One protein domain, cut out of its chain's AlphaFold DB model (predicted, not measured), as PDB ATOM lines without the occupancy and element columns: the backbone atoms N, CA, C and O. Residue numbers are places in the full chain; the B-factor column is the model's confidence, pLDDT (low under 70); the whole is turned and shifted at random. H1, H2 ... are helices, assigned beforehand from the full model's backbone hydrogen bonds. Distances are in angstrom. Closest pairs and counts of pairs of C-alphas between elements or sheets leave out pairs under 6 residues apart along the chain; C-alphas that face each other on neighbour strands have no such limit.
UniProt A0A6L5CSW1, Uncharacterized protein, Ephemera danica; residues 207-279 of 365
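AT A GLANCE: This is residues 207 to 279 of the 365 residues of an uncharacterized protein of Ephemera danica (UniProt A0A6L5CSW1). One long helix, H1, runs along the longest axis, and a second helix, H2, stands crosswise at its far end, like the bar of a loose T. Residues 237 to 257 loop out between them, and residues 272 to 279 run back toward the beginning of H1. The printed part has 73 residues with two named helices, H1 then H2, and no named strand. The class is all helix, though named elements hold only 31 residues; the whole is compact, radius of gyration of the C-alphas 12.6 A, spanning 35 by 29 by 16 A.

IN THESE COORDINATES: H1, residues 220 to 236, is 23.8 A long and begins at C-alpha 220 (29.044, 6.812, -57.389). H2, residues 258 to 271, is 20.0 A long and ends at C-alpha 271 (8.789, 10.324, -54.897).

HOW THE PARTS SIT: H1 and H2 touch, about perpendicular at 76 degrees; their closest C-alphas, Cys 236 and Cys 264, are 6.2 A apart. H2 touches with residues 264 to 268 alone. In both helices every O i to N i+4 pair is within hydrogen-bond range. Residues 238 to 239 pair with residues 253 to 254, parallel.

THE WHOLE: The C-alphas farthest apart, Glu 208 and Leu 259, are 36.2 A apart. The printed part has no cut. The link from H1 to H2 is long. Mean pLDDT of the printed part is 77.3; residues 256 to 267 are among those under 70.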
ATOM      1  N   PRO A 207      38.032   9.730 -54.409       89.69
ATOM      2  CA  PRO A 207      37.598   8.779 -53.379       89.69
ATOM      3  C   PRO A 207      37.551   9.369 -51.961       89.69
ATOM      4  O   PRO A 207      36.715   8.983 -51.147       89.69
ATOM      5  N   GLU A 208      38.422  10.337 -51.672       88.81
ATOM      6  CA  GLU A 208      38.524  10.982 -50.361       88.81
ATOM      7  C   GLU A 208      37.515  12.129 -50.167       88.81
ATOM      8  O   GLU A 208      37.305  12.580 -49.048       88.81
ATOM      9  N   GLU A 209      36.868  12.609 -51.232       87.81
ATOM     10  CA  GLU A 209      35.977  13.779 -51.205       87.81
ATOM     11  C   GLU A 209      34.526  13.408 -50.884       87.81
ATOM     12  O   GLU A 209      33.584  13.741 -51.617       87.81
ATOM     13  N   HIS A 210      34.357  12.701 -49.772       81.44
ATOM     14  CA  HIS A 210      33.060  12.340 -49.223       81.44
ATOM     15  C   HIS A 210      32.676  13.292 -48.086       81.44
ATOM     16  O   HIS A 210      33.519  13.903 -47.438       81.44
ATOM     17  N   ASN A 211      31.373  13.431 -47.865       68.44
ATOM     18  CA  ASN A 211      30.808  14.280 -46.814       68.44
ATOM     19  C   ASN A 211      29.776  13.499 -45.982       68.44
ATOM     20  O   ASN A 211      28.795  14.065 -45.507       68.44
ATOM     21  N   LYS A 212      29.912  12.169 -45.954       64.25
ATOM     22  CA  LYS A 212      28.872  11.220 -45.548       64.25
ATOM     23  C   LYS A 212      29.436  10.180 -44.578       64.25
ATOM     24  O   LYS A 212      30.648  10.015 -44.486       64.25
ATOM     25  N   THR A 213      28.546   9.556 -43.813       67.00
ATOM     26  CA  THR A 213      28.860   8.857 -42.559       67.00
ATOM     27  C   THR A 213      28.936   7.337 -42.684       67.00
ATOM     28  O   THR A 213      29.501   6.703 -41.798       67.00
ATOM     29  N   ILE A 214      28.398   6.744 -43.758       77.38
ATOM     30  CA  ILE A 214      28.219   5.288 -43.864       77.38
ATOM     31  C   ILE A 214      29.377   4.663 -44.638       77.38
ATOM     32  O   ILE A 214      30.065   3.780 -44.125       77.38
ATOM     33  N   PHE A 215      29.644   5.142 -45.853       82.62
ATOM     34  CA  PHE A 215      30.761   4.634 -46.646       82.62
ATOM     35  C   PHE A 215      31.996   5.525 -46.496       82.62
ATOM     36  O   PHE A 215      31.988   6.700 -46.852       82.62
ATOM     37  N   LYS A 216      33.109   4.932 -46.043       82.75
ATOM     38  CA  LYS A 216      34.400   5.629 -45.858       82.75
ATOM     39  C   LYS A 216      35.043   6.111 -47.164       82.75
ATOM     40  O   LYS A 216      35.925   6.964 -47.138       82.75
ATOM     41  N   ILE A 217      34.669   5.515 -48.297       87.62
ATOM     42  CA  ILE A 217      35.244   5.803 -49.613       87.62
ATOM     43  C   ILE A 217      34.126   6.221 -50.562       87.62
ATOM     44  O   ILE A 217      33.119   5.519 -50.712       87.62
ATOM     45  N   TYR A 218      34.334   7.344 -51.251       90.50
ATOM     46  CA  TYR A 218      33.413   7.805 -52.274       90.50
ATOM     47  C   TYR A 218      33.440   6.877 -53.494       90.50
ATOM     48  O   TYR A 218      34.450   6.739 -54.189       90.50
ATOM     49  N   SER A 219      32.279   6.318 -53.816       91.00
ATOM     50  CA  SER A 219      31.975   5.807 -55.146       91.00
ATOM     51  C   SER A 219      30.604   6.312 -55.569       91.00
ATOM     52  O   SER A 219      29.749   6.601 -54.727       91.00
ATOM     53  N   ARG A 220      30.358   6.397 -56.880       90.62
ATOM     54  CA  ARG A 220      29.044   6.812 -57.389       90.62
ATOM     55  C   ARG A 220      27.912   5.935 -56.841       90.62
ATOM     56  O   ARG A 220      26.832   6.446 -56.557       90.62
ATOM     57  N   ASN A 221      28.158   4.635 -56.681       88.06
ATOM     58  CA  ASN A 221      27.171   3.701 -56.143       88.06
ATOM     59  C   ASN A 221      26.935   3.930 -54.646       88.06
ATOM     60  O   ASN A 221      25.784   4.039 -54.240       88.06
ATOM     61  N   ASN A 222      28.001   4.098 -53.858       89.19
ATOM     62  CA  ASN A 222      27.893   4.392 -52.424       89.19
ATOM     63  C   ASN A 222      27.103   5.690 -52.189       89.19
ATOM     64  O   ASN A 222      26.168   5.704 -51.395       89.19
ATOM     65  N   CYS A 223      27.399   6.746 -52.959       90.12
ATOM     66  CA  CYS A 223      26.670   8.017 -52.895       90.12
ATOM     67  C   CYS A 223      25.174   7.845 -53.180       90.12
ATOM     68  O   CYS A 223      24.340   8.427 -52.491       90.12
ATOM     69  N   LYS A 224      24.818   7.045 -54.192       88.62
ATOM     70  CA  LYS A 224      23.412   6.786 -54.527       88.62
ATOM     71  C   LYS A 224      22.690   6.040 -53.415       88.62
ATOM     72  O   LYS A 224      21.558   6.400 -53.109       88.62
ATOM     73  N   VAL A 225      23.336   5.044 -52.809       85.06
ATOM     74  CA  VAL A 225      22.771   4.329 -51.659       85.06
ATOM     75  C   VAL A 225      22.544   5.295 -50.504       85.06
ATOM     76  O   VAL A 225      21.438   5.350 -49.989       85.06
ATOM     77  N   GLU A 226      23.522   6.132 -50.160       86.25
ATOM     78  CA  GLU A 226      23.357   7.136 -49.099       86.25
ATOM     79  C   GLU A 226      22.275   8.177 -49.424       86.25
ATOM     80  O   GLU A 226      21.532   8.584 -48.536       86.25
ATOM     81  N   CYS A 227      22.154   8.595 -50.686       88.00
ATOM     82  CA  CYS A 227      21.109   9.513 -51.147       88.00
ATOM     83  C   CYS A 227      19.705   8.918 -50.947       88.00
ATOM     84  O   CYS A 227      18.829   9.561 -50.366       88.00
ATOM     85  N   ILE A 228      19.505   7.673 -51.387       84.12
ATOM     86  CA  ILE A 228      18.231   6.959 -51.241       84.12
ATOM     87  C   ILE A 228      17.951   6.671 -49.766       84.12
ATOM     88  O   ILE A 228      16.826   6.849 -49.301       84.12
ATOM     89  N   LEU A 229      18.970   6.282 -49.004       82.12
ATOM     90  CA  LEU A 229      18.836   6.003 -47.583       82.12
ATOM     91  C   LEU A 229      18.421   7.247 -46.796       82.12
ATOM     92  O   LEU A 229      17.518   7.176 -45.970       82.12
ATOM     93  N   GLN A 230      19.012   8.404 -47.105       84.62
ATOM     94  CA  GLN A 230      18.640   9.668 -46.478       84.62
ATOM     95  C   GLN A 230      17.157   9.998 -46.717       84.62
ATOM     96  O   GLN A 230      16.472  10.441 -45.796       84.62
ATOM     97  N   LEU A 231      16.637   9.745 -47.924       82.06
ATOM     98  CA  LEU A 231      15.206   9.890 -48.207       82.06
ATOM     99  C   LEU A 231      14.369   8.842 -47.449       82.06
ATOM    100  O   LEU A 231      13.328   9.166 -46.878       82.06
ATOM    101  N   THR A 232      14.847   7.596 -47.401       80.31
ATOM    102  CA  THR A 232      14.198   6.484 -46.686       80.31
ATOM    103  C   THR A 232      13.989   6.826 -45.216       80.31
ATOM    104  O   THR A 232      12.887   6.681 -44.697       80.31
ATOM    105  N   GLU A 233      15.011   7.350 -44.547       81.06
ATOM    106  CA  GLU A 233      14.935   7.742 -43.139       81.06
ATOM    107  C   GLU A 233      13.976   8.907 -42.905       81.06
ATOM    108  O   GLU A 233      13.295   8.966 -41.878       81.06
ATOM    109  N   GLN A 234      13.879   9.833 -43.860       81.44
ATOM    110  CA  GLN A 234      12.962  10.964 -43.761       81.44
ATOM    111  C   GLN A 234      11.498  10.525 -43.838       81.44
ATOM    112  O   GLN A 234      10.710  10.955 -42.990       81.44
ATOM    113  N   ILE A 235      11.162   9.666 -44.803       80.50
ATOM    114  CA  ILE A 235       9.789   9.214 -45.070       80.50
ATOM    115  C   ILE A 235       9.381   8.095 -44.108       80.50
ATOM    116  O   ILE A 235       8.327   8.160 -43.480       80.50
ATOM    117  N   CYS A 236      10.219   7.068 -43.976       80.12
ATOM    118  CA  CYS A 236       9.870   5.825 -43.298       80.12
ATOM    119  C   CYS A 236      10.304   5.742 -41.840       80.12
ATOM    120  O   CYS A 236       9.860   4.831 -41.143       80.12
ATOM    121  N   LYS A 237      11.164   6.661 -41.375       84.31
ATOM    122  CA  LYS A 237      11.674   6.683 -39.991       84.31
ATOM    123  C   LYS A 237      12.293   5.350 -39.546       84.31
ATOM    124  O   LYS A 237      12.283   5.024 -38.365       84.31
ATOM    125  N   CYS A 238      12.817   4.579 -40.494       78.81
ATOM    126  CA  CYS A 238      13.518   3.333 -40.238       78.81
ATOM    127  C   CYS A 238      14.637   3.132 -41.259       78.81
ATOM    128  O   CYS A 238      14.602   3.704 -42.353       78.81
ATOM    129  N   ARG A 239      15.626   2.319 -40.890       78.06
ATOM    130  CA  ARG A 239      16.782   1.977 -41.727       78.06
ATOM    131  C   ARG A 239      16.701   0.520 -42.195       78.06
ATOM    132  O   ARG A 239      16.163  -0.334 -41.488       78.06
ATOM    133  N   GLU A 240      17.201   0.209 -43.390       71.38
ATOM    134  CA  GLU A 240      17.270  -1.184 -43.854       71.38
ATOM    135  C   GLU A 240      18.182  -2.023 -42.957       71.38
ATOM    136  O   GLU A 240      19.176  -1.523 -42.439       71.38
ATOM    137  N   PHE A 241      17.837  -3.301 -42.769       66.75
ATOM    138  CA  PHE A 241      18.475  -4.169 -41.770       66.75
ATOM    139  C   PHE A 241      19.989  -4.337 -41.958       66.75
ATOM    140  O   PHE A 241      20.690  -4.548 -40.977       66.75
ATOM    141  N   PHE A 242      20.472  -4.251 -43.200       67.81
ATOM    142  CA  PHE A 242      21.881  -4.430 -43.563       67.81
ATOM    143  C   PHE A 242      22.675  -3.119 -43.565       67.81
ATOM    144  O   PHE A 242      23.828  -3.078 -43.978       67.81
ATOM    145  N   ILE A 243      22.054  -2.000 -43.185       72.00
ATOM    146  CA  ILE A 243      22.776  -0.741 -43.044       72.00
ATOM    147  C   ILE A 243      23.045  -0.505 -41.550       72.00
ATOM    148  O   ILE A 243      22.098  -0.522 -40.750       72.00
ATOM    149  N   PRO A 244      24.306  -0.235 -41.155       76.25
ATOM    150  CA  PRO A 244      24.655   0.078 -39.773       76.25
ATOM    151  C   PRO A 244      23.851   1.269 -39.252       76.25
ATOM    152  O   PRO A 244      23.637   2.224 -39.996       76.25
ATOM    153  N   LEU A 245      23.423   1.249 -37.988       76.00
ATOM    154  CA  LEU A 245      22.772   2.398 -37.340       76.00
ATOM    155  C   LEU A 245      23.816   3.431 -36.896       76.00
ATOM    156  O   LEU A 245      24.923   3.075 -36.497       76.00
ATOM    157  N   ASP A 246      23.461   4.716 -36.969       73.69
ATOM    158  CA  ASP A 246      24.325   5.791 -36.477       73.69
ATOM    159  C   ASP A 246      24.200   5.886 -34.944       73.69
ATOM    160  O   ASP A 246      23.095   6.130 -34.447       73.69
ATOM    161  N   PRO A 247      25.294   5.737 -34.172       67.62
ATOM    162  CA  PRO A 247      25.254   5.882 -32.717       67.62
ATOM    163  C   PRO A 247      24.798   7.278 -32.250       67.62
ATOM    164  O   PRO A 247      24.382   7.424 -31.101       67.62
ATOM    165  N   GLY A 248      24.847   8.299 -33.113       71.44
ATOM    166  CA  GLY A 248      24.342   9.646 -32.833       71.44
ATOM    167  C   GLY A 248      22.819   9.810 -32.931       71.44
ATOM    168  O   GLY A 248      22.309  10.866 -32.556       71.44
ATOM    169  N   GLN A 249      22.081   8.802 -33.415       70.88
ATOM    170  CA  GLN A 249      20.621   8.842 -33.577       70.88
ATOM    171  C   GLN A 249      19.941   7.618 -32.932       70.88
ATOM    172  O   GLN A 249      19.519   6.701 -33.635       70.88
ATOM    173  N   PRO A 250      19.779   7.598 -31.596       68.38
ATOM    174  CA  PRO A 250      19.249   6.441 -30.866       68.38
ATOM    175  C   PRO A 250      17.756   6.158 -31.106       68.38
ATOM    176  O   PRO A 250      17.276   5.092 -30.737       68.38
ATOM    177  N   GLU A 251      17.012   7.093 -31.703       76.44
ATOM    178  CA  GLU A 251      15.589   6.913 -32.036       76.44
ATOM    179  C   GLU A 251      15.370   6.159 -33.360       76.44
ATOM    180  O   GLU A 251      14.252   5.724 -33.639       76.44
ATOM    181  N   LEU A 252      16.409   6.015 -34.191       78.56
ATOM    182  CA  LEU A 252      16.301   5.359 -35.489       78.56
ATOM    183  C   LEU A 252      16.518   3.848 -35.331       78.56
ATOM    184  O   LEU A 252      17.601   3.400 -34.967       78.56
ATOM    185  N   GLU A 253      15.489   3.060 -35.634       79.69
ATOM    186  CA  GLU A 253      15.541   1.595 -35.597       79.69
ATOM    187  C   GLU A 253      15.570   0.999 -37.013       79.69
ATOM    188  O   GLU A 253      15.193   1.631 -38.009       79.69
ATOM    189  N   HIS A 254      15.967  -0.268 -37.113       79.56
ATOM    190  CA  HIS A 254      15.792  -1.029 -38.345       79.56
ATOM    191  C   HIS A 254      14.309  -1.259 -38.662       79.56
ATOM    192  O   HIS A 254      13.477  -1.453 -37.770       79.56
ATOM    193  N   CYS A 255      13.960  -1.278 -39.949       71.00
ATOM    194  CA  CYS A 255      12.592  -1.541 -40.387       71.00
ATOM    195  C   CYS A 255      12.147  -2.947 -39.932       71.00
ATOM    196  O   CYS A 255      12.649  -3.963 -40.409       71.00
ATOM    197  N   LYS A 256      11.165  -3.008 -39.021       67.38
ATOM    198  CA  LYS A 256      10.775  -4.225 -38.272       67.38
ATOM    199  C   LYS A 256      10.226  -5.372 -39.121       67.38
ATOM    200  O   LYS A 256      10.219  -6.514 -38.673       67.38
ATOM    201  N   THR A 257       9.716  -5.092 -40.321       62.94
ATOM    202  CA  THR A 257       9.176  -6.124 -41.217       62.94
ATOM    203  C   THR A 257       9.623  -5.900 -42.656       62.94
ATOM    204  O   THR A 257       9.738  -4.763 -43.117       62.94
ATOM    205  N   ARG A 258       9.775  -6.998 -43.409       57.50
ATOM    206  CA  ARG A 258      10.024  -6.952 -44.860       57.50
ATOM    207  C   ARG A 258       8.923  -6.190 -45.606       57.50
ATOM    208  O   ARG A 258       9.202  -5.536 -46.601       57.50
ATOM    209  N   LEU A 259       7.685  -6.240 -45.103       55.19
ATOM    210  CA  LEU A 259       6.569  -5.462 -45.639       55.19
ATOM    211  C   LEU A 259       6.771  -3.952 -45.455       55.19
ATOM    212  O   LEU A 259       6.488  -3.201 -46.378       55.19
ATOM    213  N   GLY A 260       7.297  -3.519 -44.306       60.03
ATOM    214  CA  GLY A 260       7.679  -2.123 -44.083       60.03
ATOM    215  C   GLY A 260       8.740  -1.652 -45.079       60.03
ATOM    216  O   GLY A 260       8.560  -0.618 -45.704       60.03
ATOM    217  N   SER A 261       9.784  -2.455 -45.311       64.25
ATOM    218  CA  SER A 261      10.822  -2.157 -46.316       64.25
ATOM    219  C   SER A 261      10.267  -2.106 -47.753       64.25
ATOM    220  O   SER A 261      10.591  -1.182 -48.493       64.25
ATOM    221  N   LEU A 262       9.359  -3.015 -48.132       63.97
ATOM    222  CA  LEU A 262       8.687  -3.000 -49.444       63.97
ATOM    223  C   LEU A 262       7.805  -1.760 -49.642       63.97
ATOM    224  O   LEU A 262       7.917  -1.094 -50.664       63.97
ATOM    225  N   ILE A 263       6.974  -1.413 -48.653       64.12
ATOM    226  CA  ILE A 263       6.129  -0.207 -48.703       64.12
ATOM    227  C   ILE A 263       6.999   1.051 -48.816       64.12
ATOM    228  O   ILE A 263       6.675   1.960 -49.576       64.12
ATOM    229  N   CYS A 264       8.124   1.085 -48.103       68.81
ATOM    230  CA  CYS A 264       9.098   2.168 -48.199       68.81
ATOM    231  C   CYS A 264       9.730   2.270 -49.584       68.81
ATOM    232  O   CYS A 264       9.810   3.365 -50.134       68.81
ATOM    233  N   SER A 265      10.123   1.139 -50.170       67.62
ATOM    234  CA  SER A 265      10.635   1.090 -51.539       67.62
ATOM    235  C   SER A 265       9.590   1.582 -52.549       67.62
ATOM    236  O   SER A 265       9.923   2.332 -53.465       67.62
ATOM    237  N   ASP A 266       8.319   1.210 -52.389       68.12
ATOM    238  CA  ASP A 266       7.237   1.676 -53.264       68.12
ATOM    239  C   ASP A 266       6.980   3.185 -53.111       68.12
ATOM    240  O   ASP A 266       6.813   3.886 -54.111       68.12
ATOM    241  N   MET A 267       7.028   3.718 -51.883       64.56
ATOM    242  CA  MET A 267       6.942   5.163 -51.626       64.56
ATOM    243  C   MET A 267       8.105   5.934 -52.267       64.56
ATOM    244  O   MET A 267       7.881   6.957 -52.912       64.56
ATOM    245  N   GLN A 268       9.334   5.422 -52.177       70.88
ATOM    246  CA  GLN A 268      10.505   6.028 -52.825       70.88
ATOM    247  C   GLN A 268      10.376   6.063 -54.351       70.88
ATOM    248  O   GLN A 268      10.757   7.047 -54.987       70.88
ATOM    249  N   ASN A 269       9.819   5.005 -54.946       68.62
ATOM    250  CA  ASN A 269       9.590   4.933 -56.387       68.62
ATOM    251  C   ASN A 269       8.556   5.965 -56.872       68.62
ATOM    252  O   ASN A 269       8.662   6.443 -58.008       68.62
ATOM    253  N   LEU A 270       7.587   6.340 -56.026       70.56
ATOM    254  CA  LEU A 270       6.657   7.438 -56.303       70.56
ATOM    255  C   LEU A 270       7.330   8.813 -56.197       70.56
ATOM    256  O   LEU A 270       7.082   9.671 -57.043       70.56
ATOM    257  N   GLU A 271       8.174   9.021 -55.186       74.00
ATOM    258  CA  GLU A 271       8.789  10.324 -54.897       74.00
ATOM    259  C   GLU A 271      10.006  10.639 -55.788       74.00
ATOM    260  O   GLU A 271      10.304  11.806 -56.024       74.00
ATOM    261  N   ARG A 272      10.654   9.609 -56.358       71.75
ATOM    262  CA  ARG A 272      11.826   9.695 -57.255       71.75
ATOM    263  C   ARG A 272      12.948  10.580 -56.680       71.75
ATOM    264  O   ARG A 272      13.096  11.726 -57.112       71.75
ATOM    265  N   PRO A 273      13.783  10.064 -55.755       77.19
ATOM    266  CA  PRO A 273      14.889  10.832 -55.189       77.19
ATOM    267  C   PRO A 273      15.791  11.413 -56.279       77.19
ATOM    268  O   PRO A 273      16.333  10.681 -57.114       77.19
ATOM    269  N   ASN A 274      15.983  12.733 -56.247       85.19
ATOM    270  CA  ASN A 274      16.974  13.375 -57.093       85.19
ATOM    271  C   ASN A 274      18.375  13.156 -56.497       85.19
ATOM    272  O   ASN A 274      18.760  13.817 -55.537       85.19
ATOM    273  N   CYS A 275      19.133  12.234 -57.094       88.56
ATOM    274  CA  CYS A 275      20.526  11.954 -56.740       88.56
ATOM    275  C   CYS A 275      21.514  12.462 -57.808       88.56
ATOM    276  O   CYS A 275      22.575  11.859 -57.999       88.56
ATOM    277  N   ASP A 276      21.181  13.546 -58.520       89.38
ATOM    278  CA  ASP A 276      22.028  14.141 -59.567       89.38
ATOM    279  C   ASP A 276      23.377  14.648 -59.025       89.38
ATOM    280  O   ASP A 276      24.381  14.641 -59.740       89.38
ATOM    281  N   ASP A 277      23.443  14.976 -57.731       89.81
ATOM    282  CA  ASP A 277      24.680  15.365 -57.042       89.81
ATOM    283  C   ASP A 277      25.709  14.219 -56.927       89.81
ATOM    284  O   ASP A 277      26.894  14.460 -56.651       89.81
ATOM    285  N   CYS A 278      25.292  12.966 -57.161       91.25
ATOM    286  CA  CYS A 278      26.176  11.802 -57.198       91.25
ATOM    287  C   CYS A 278      26.950  11.727 -58.522       91.25
ATOM    288  O   CYS A 278      26.678  10.910 -59.415       91.25
ATOM    289  N   LEU A 279      27.970  12.583 -58.603       92.38
ATOM    290  CA  LEU A 279      28.956  12.633 -59.678       92.38
ATOM    291  C   LEU A 279      29.720  11.298 -59.823       92.38
ATOM    292  O   LEU A 279      29.889  10.557 -58.850       92.38
TER     293      LEU A 279